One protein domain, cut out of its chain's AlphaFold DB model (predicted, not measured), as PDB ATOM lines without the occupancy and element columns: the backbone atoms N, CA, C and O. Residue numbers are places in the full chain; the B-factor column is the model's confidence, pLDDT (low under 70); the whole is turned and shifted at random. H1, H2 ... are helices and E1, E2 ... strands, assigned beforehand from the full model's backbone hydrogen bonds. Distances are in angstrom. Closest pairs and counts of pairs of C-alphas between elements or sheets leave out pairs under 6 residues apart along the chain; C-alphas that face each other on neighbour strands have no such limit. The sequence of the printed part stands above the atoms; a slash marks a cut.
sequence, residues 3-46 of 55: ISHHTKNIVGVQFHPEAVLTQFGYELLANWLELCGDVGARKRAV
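What this domain is: This is residues 3 to 46 of the 55 residues of a protein of Actinobacteria bacterium (UniProt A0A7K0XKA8). Picture a flat, open U: a two-stranded turn at the start of the printed part makes one arm, a loop of residues 14 to 24 swings across, and the chain folds back through helix H1, with the short helix H2 packed on H1. Strand E1, in that arm, is apart from both H1 and H2. The printed part has 44 residues, with one named strand and two named helices in the order E1, H1, H2; the class is mostly helix, though under half of the residues are in named elements. It is only just compact, close to loose, with a radius of gyration of the C-alphas of 11.1 A and spans of 30 by 25 by 10 A.

How they stand to each other: Start at residues 3 to 4, which pair antiparallel with residues 11 to 12 of E1, the strand of residues 11 to 13. E1 pairs with no named strand. Go on to H1, residues 25 to 35, which is apart from E1. Next look at H2, residues 41 to 45: it touches H1, with 12 pairs of C-alphas within 8 A, and the closest C-alphas, those of Ala 30 and Arg 42, are 4.9 A apart. H2 and E1 are apart. In H1 and H2 every O i to N i+4 pair is within hydrogen-bond range.

Where its parts are: Find C-alpha 11 at (180.477, 120.403, 115.246), where E1 begins; its C-alphas 11 and 13 are 7.0 A apart. Look for C-alpha 25 at (167.731, 125.416, 120.707); from there H1 runs 15.7 A to C-alpha 35. H2 runs 6.4 A from C-alpha 41 to C-alpha 45 at (165.285, 118.763, 127.021).

The domain as a whole: The two C-alphas farthest apart are those of Thr 7 and Val 20, at 31.5 A. The link from E1 to H1 is long, with 11 residues, and the link from H1 to H2 is tight, with 5. The printed part has no cut, its mean pLDDT is 96.7, and no printed residue is under 70.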
ATOM      1  N   ILE A   3     178.841 123.088 110.273       97.94
ATOM      2  CA  ILE A   3     179.932 122.233 109.812       97.94
ATOM      3  C   ILE A   3     180.149 121.104 110.816       97.94
ATOM      4  O   ILE A   3     179.876 121.249 112.008       97.94
ATOM      5  N   SER A   4     180.657 119.977 110.330       97.69
ATOM      6  CA  SER A   4     181.034 118.834 111.155       97.69
ATOM      7  C   SER A   4     182.361 118.284 110.659       97.69
ATOM      8  O   SER A   4     182.597 118.201 109.452       97.69
ATOM      9  N   HIS A   5     183.243 117.936 111.591       98.12
ATOM     10  CA  HIS A   5     184.482 117.258 111.248       98.12
ATOM     11  C   HIS A   5     184.187 115.808 110.834       98.12
ATOM     12  O   HIS A   5     183.489 115.091 111.542       98.12
ATOM     13  N   HIS A   6     184.773 115.332 109.733       97.62
ATOM     14  CA  HIS A   6     184.449 114.016 109.159       97.62
ATOM     15  C   HIS A   6     184.703 112.821 110.089       97.62
ATOM     16  O   HIS A   6     184.035 111.800 109.982       97.62
ATOM     17  N   THR A   7     185.698 112.926 110.970       97.75
ATOM     18  CA  THR A   7     186.166 111.801 111.803       97.75
ATOM     19  C   THR A   7     186.197 112.092 113.301       97.75
ATOM     20  O   THR A   7     186.574 111.226 114.087       97.75
ATOM     21  N   LYS A   8     185.865 113.318 113.718       96.75
ATOM     22  CA  LYS A   8     185.961 113.756 115.119       96.75
ATOM     23  C   LYS A   8     184.604 114.286 115.546       96.75
ATOM     24  O   LYS A   8     183.902 114.878 114.734       96.75
ATOM     25  N   ASN A   9     184.283 114.151 116.828       94.25
ATOM     26  CA  ASN A   9     183.038 114.659 117.405       94.25
ATOM     27  C   ASN A   9     183.120 116.178 117.630       94.25
ATOM     28  O   ASN A   9     183.049 116.659 118.756       94.25
ATOM     29  N   ILE A  10     183.340 116.927 116.549       95.88
ATOM     30  CA  ILE A  10     183.449 118.384 116.545       95.88
ATOM     31  C   ILE A  10     182.426 118.906 115.543       95.88
ATOM     32  O   ILE A  10     182.437 118.532 114.367       95.88
ATOM     33  N   VAL A  11     181.540 119.770 116.025       97.12
ATOM     34  CA  VAL A  11     180.477 120.403 115.246       97.12
ATOM     35  C   VAL A  11     180.455 121.895 115.544       97.12
ATOM     36  O   VAL A  11     180.742 122.307 116.667       97.12
ATOM     37  N   GLY A  12     180.127 122.699 114.538       97.19
ATOM     38  CA  GLY A  12     179.973 124.143 114.670       97.19
ATOM     39  C   GLY A  12     178.696 124.611 113.989       97.19
ATOM     40  O   GLY A  12     178.360 124.142 112.900       97.19
ATOM     41  N   VAL A  13     177.990 125.546 114.618       97.75
ATOM     42  CA  VAL A  13     176.814 126.221 114.056       97.75
ATOM     43  C   VAL A  13     177.099 127.715 113.943       97.75
ATOM     44  O   VAL A  13     177.834 128.269 114.753       97.75
ATOM     45  N   GLN A  14     176.556 128.366 112.914       97.56
ATOM     46  CA  GLN A  14     176.783 129.803 112.688       97.56
ATOM     47  C   GLN A  14     175.811 130.696 113.477       97.56
ATOM     48  O   GLN A  14     176.033 131.896 113.615       97.56
ATOM     49  N   PHE A  15     174.708 130.120 113.939       96.12
ATOM     50  CA  PHE A  15     173.678 130.805 114.709       96.12
ATOM     51  C   PHE A  15     173.870 130.555 116.206       96.12
ATOM     52  O   PHE A  15     174.672 129.714 116.598       96.12
ATOM     53  N   HIS A  16     173.099 131.276 117.013       97.19
ATOM     54  CA  HIS A  16     173.081 131.166 118.468       97.19
ATOM     55  C   HIS A  16     172.029 130.139 118.908       97.19
ATOM     56  O   HIS A  16     170.855 130.499 118.988       97.19
ATOM     57  N   PRO A  17     172.376 128.858 119.146       96.06
ATOM     58  CA  PRO A  17     171.405 127.859 119.595       96.06
ATOM     59  C   PRO A  17     170.792 128.173 120.968       96.06
ATOM     60  O   PRO A  17     169.757 127.617 121.314       96.06
ATOM     61  N   GLU A  18     171.412 129.055 121.744       96.88
ATOM     62  CA  GLU A  18     170.938 129.537 123.037       96.88
ATOM     63  C   GLU A  18     169.883 130.648 122.943       96.88
ATOM     64  O   GLU A  18     169.261 130.993 123.947       96.88
ATOM     65  N   ALA A  19     169.695 131.250 121.765       95.38
ATOM     66  CA  ALA A  19     168.780 132.370 121.621       95.38
ATOM     67  C   ALA A  19     167.320 131.923 121.784       95.38
ATOM     68  O   ALA A  19     166.897 130.909 121.233       95.38
ATOM     69  N   VAL A  20     166.514 132.747 122.465       94.25
ATOM     70  CA  VAL A  20     165.086 132.480 122.744       94.25
ATOM     71  C   VAL A  20     164.278 132.184 121.475       94.25
ATOM     72  O   VAL A  20     163.351 131.381 121.496       94.25
ATOM     73  N   LEU A  21     164.634 132.831 120.363       93.88
ATOM     74  CA  LEU A  21     163.942 132.687 119.081       93.88
ATOM     75  C   LEU A  21     164.493 131.548 118.214       93.88
ATOM     76  O   LEU A  21     163.952 131.284 117.139       93.88
ATOM     77  N   THR A  22     165.557 130.869 118.645       93.44
ATOM     78  CA  THR A  22     166.057 129.696 117.933       93.44
ATOM     79  C   THR A  22     165.203 128.494 118.296       93.44
ATOM     80  O   THR A  22     165.329 127.891 119.360       93.44
ATOM     81  N   GLN A  23     164.315 128.139 117.370       92.12
ATOM     82  CA  GLN A  23     163.499 126.942 117.493       92.12
ATOM     83  C   GLN A  23     164.395 125.711 117.678       92.12
ATOM     84  O   GLN A  23     165.393 125.545 116.976       92.12
ATOM     85  N   PHE A  24     164.018 124.855 118.627       93.44
ATOM     86  CA  PHE A  24     164.754 123.645 119.003       93.44
ATOM     87  C   PHE A  24     166.169 123.881 119.566       93.44
ATOM     88  O   PHE A  24     167.026 122.992 119.516       93.44
ATOM     89  N   GLY A  25     166.444 125.081 120.093       95.94
ATOM     90  CA  GLY A  25     167.731 125.416 120.707       95.94
ATOM     91  C   GLY A  25     168.120 124.472 121.850       95.94
ATOM     92  O   GLY A  25     169.245 123.969 121.892       95.94
ATOM     93  N   TYR A  26     167.163 124.143 122.727       96.94
ATOM     94  CA  TYR A  26     167.379 123.206 123.832       96.94
ATOM     95  C   TYR A  26     167.717 121.796 123.350       96.94
ATOM     96  O   TYR A  26     168.638 121.177 123.881       96.94
ATOM     97  N   GLU A  27     167.031 121.286 122.331       97.00
ATOM     98  CA  GLU A  27     167.290 119.966 121.762       97.00
ATOM     99  C   GLU A  27     168.663 119.904 121.089       97.00
ATOM    100  O   GLU A  27     169.381 118.910 121.234       97.00
ATOM    101  N   LEU A  28     169.065 120.970 120.389       96.69
ATOM    102  CA  LEU A  28     170.386 121.054 119.769       96.69
ATOM    103  C   LEU A  28     171.493 121.042 120.829       96.69
ATOM    104  O   LEU A  28     172.431 120.247 120.721       96.69
ATOM    105  N   LEU A  29     171.358 121.858 121.876       97.31
ATOM    106  CA  LEU A  29     172.299 121.872 122.997       97.31
ATOM    107  C   LEU A  29     172.315 120.534 123.743       97.31
ATOM    108  O   LEU A  29     173.385 120.047 124.101       97.31
ATOM    109  N   ALA A  30     171.165 119.886 123.920       98.06
ATOM    110  CA  ALA A  30     171.081 118.589 124.581       98.06
ATOM    111  C   ALA A  30     171.753 117.464 123.785       98.06
ATOM    112  O   ALA A  30     172.374 116.584 124.378       98.06
ATOM    113  N   ASN A  31     171.686 117.501 122.450       97.19
ATOM    114  CA  ASN A  31     172.463 116.589 121.609       97.19
ATOM    115  C   ASN A  31     173.970 116.782 121.826       97.19
ATOM    116  O   ASN A  31     174.700 115.799 121.936       97.19
ATOM    117  N   TRP A  32     174.433 118.034 121.907       97.25
ATOM    118  CA  TRP A  32     175.839 118.341 122.168       97.25
ATOM    119  C   TRP A  32     176.281 117.892 123.568       97.25
ATOM    120  O   TRP A  32     177.314 117.242 123.699       97.25
ATOM    121  N   LEU A  33     175.465 118.140 124.595       97.81
ATOM    122  CA  LEU A  33     175.732 117.694 125.965       97.81
ATOM    123  C   LEU A  33     175.842 116.164 126.071       97.81
ATOM    124  O   LEU A  33     176.755 115.659 126.722       97.81
ATOM    125  N   GLU A  34     174.985 115.418 125.369       97.75
ATOM    126  CA  GLU A  34     175.066 113.952 125.326       97.75
ATOM    127  C   GLU A  34     176.386 113.477 124.685       97.75
ATOM    128  O   GLU A  34     177.011 112.537 125.175       97.75
ATOM    129  N   LEU A  35     176.860 114.155 123.627       95.50
ATOM    130  CA  LEU A  35     178.173 113.882 123.021       95.50
ATOM    131  C   LEU A  35     179.335 114.199 123.976       95.50
ATOM    132  O   LEU A  35     180.373 113.538 123.906       95.50
ATOM    133  N   CYS A  36     179.165 115.177 124.867       96.44
ATOM    134  CA  CYS A  36     180.114 115.498 125.936       96.44
ATOM    135  C   CYS A  36     180.060 114.520 127.124       96.44
ATOM    136  O   CYS A  36     180.894 114.623 128.021       96.44
ATOM    137  N   GLY A  37     179.120 113.568 127.133       97.38
ATOM    138  CA  GLY A  37     178.967 112.566 128.190       97.38
ATOM    139  C   GLY A  37     177.940 112.910 129.273       97.38
ATOM    140  O   GLY A  37     177.831 112.164 130.245       97.38
ATOM    141  N   ASP A  38     177.162 113.988 129.123       98.25
ATOM    142  CA  ASP A  38     176.009 114.280 129.990       98.25
ATOM    143  C   ASP A  38     174.839 113.357 129.611       98.25
ATOM    144  O   ASP A  38     173.933 113.711 128.848       98.25
ATOM    145  N   VAL A  39     174.915 112.116 130.096       98.06
ATOM    146  CA  VAL A  39     173.953 111.064 129.771       98.06
ATOM    147  C   VAL A  39     172.549 111.468 130.222       98.06
ATOM    148  O   VAL A  39     172.291 111.705 131.404       98.06
ATOM    149  N   GLY A  40     171.605 111.475 129.281       98.06
ATOM    150  CA  GLY A  40     170.209 111.828 129.534       98.06
ATOM    151  C   GLY A  40     169.878 113.309 129.342       98.06
ATOM    152  O   GLY A  40     168.718 113.682 129.551       98.06
ATOM    153  N   ALA A  41     170.823 114.140 128.890       98.31
ATOM    154  CA  ALA A  41     170.569 115.534 128.523       98.31
ATOM    155  C   ALA A  41     169.394 115.658 127.540       98.31
ATOM    156  O   ALA A  41     168.500 116.485 127.736       98.31
ATOM    157  N   ARG A  42     169.313 114.768 126.540       97.94
ATOM    158  CA  ARG A  42     168.198 114.780 125.571       97.94
ATOM    159  C   ARG A  42     166.839 114.533 126.208       97.94
ATOM    160  O   ARG A  42     165.867 115.164 125.816       97.94
ATOM    161  N   LYS A  43     166.761 113.642 127.204       98.00
ATOM    162  CA  LYS A  43     165.502 113.367 127.918       98.00
ATOM    163  C   LYS A  43     165.047 114.586 128.715       98.00
ATOM    164  O   LYS A  43     163.860 114.883 128.723       98.00
ATOM    165  N   ARG A  44     165.988 115.292 129.351       97.00
ATOM    166  CA  ARG A  44     165.707 116.521 130.111       97.00
ATOM    167  C   ARG A  44     165.245 117.676 129.222       97.00
ATOM    168  O   ARG A  44     164.509 118.527 129.702       97.00
ATOM    169  N   ALA A  45     165.658 117.704 127.956       96.69
ATOM    170  CA  ALA A  45     165.285 118.763 127.021       96.69
ATOM    171  C   ALA A  45     163.873 118.628 126.435       96.69
ATOM    172  O   ALA A  45     163.343 119.601 125.904       96.69
ATOM    173  N   VAL A  46     163.248 117.450 126.529       95.81
ATOM    174  CA  VAL A  46     161.908 117.217 125.974       95.81
ATOM    175  C   VAL A  46     160.895 118.170 126.606       95.81
ATOM    176  O   VAL A  46     160.690 118.163 127.817       95.81
TER     177      VAL A  46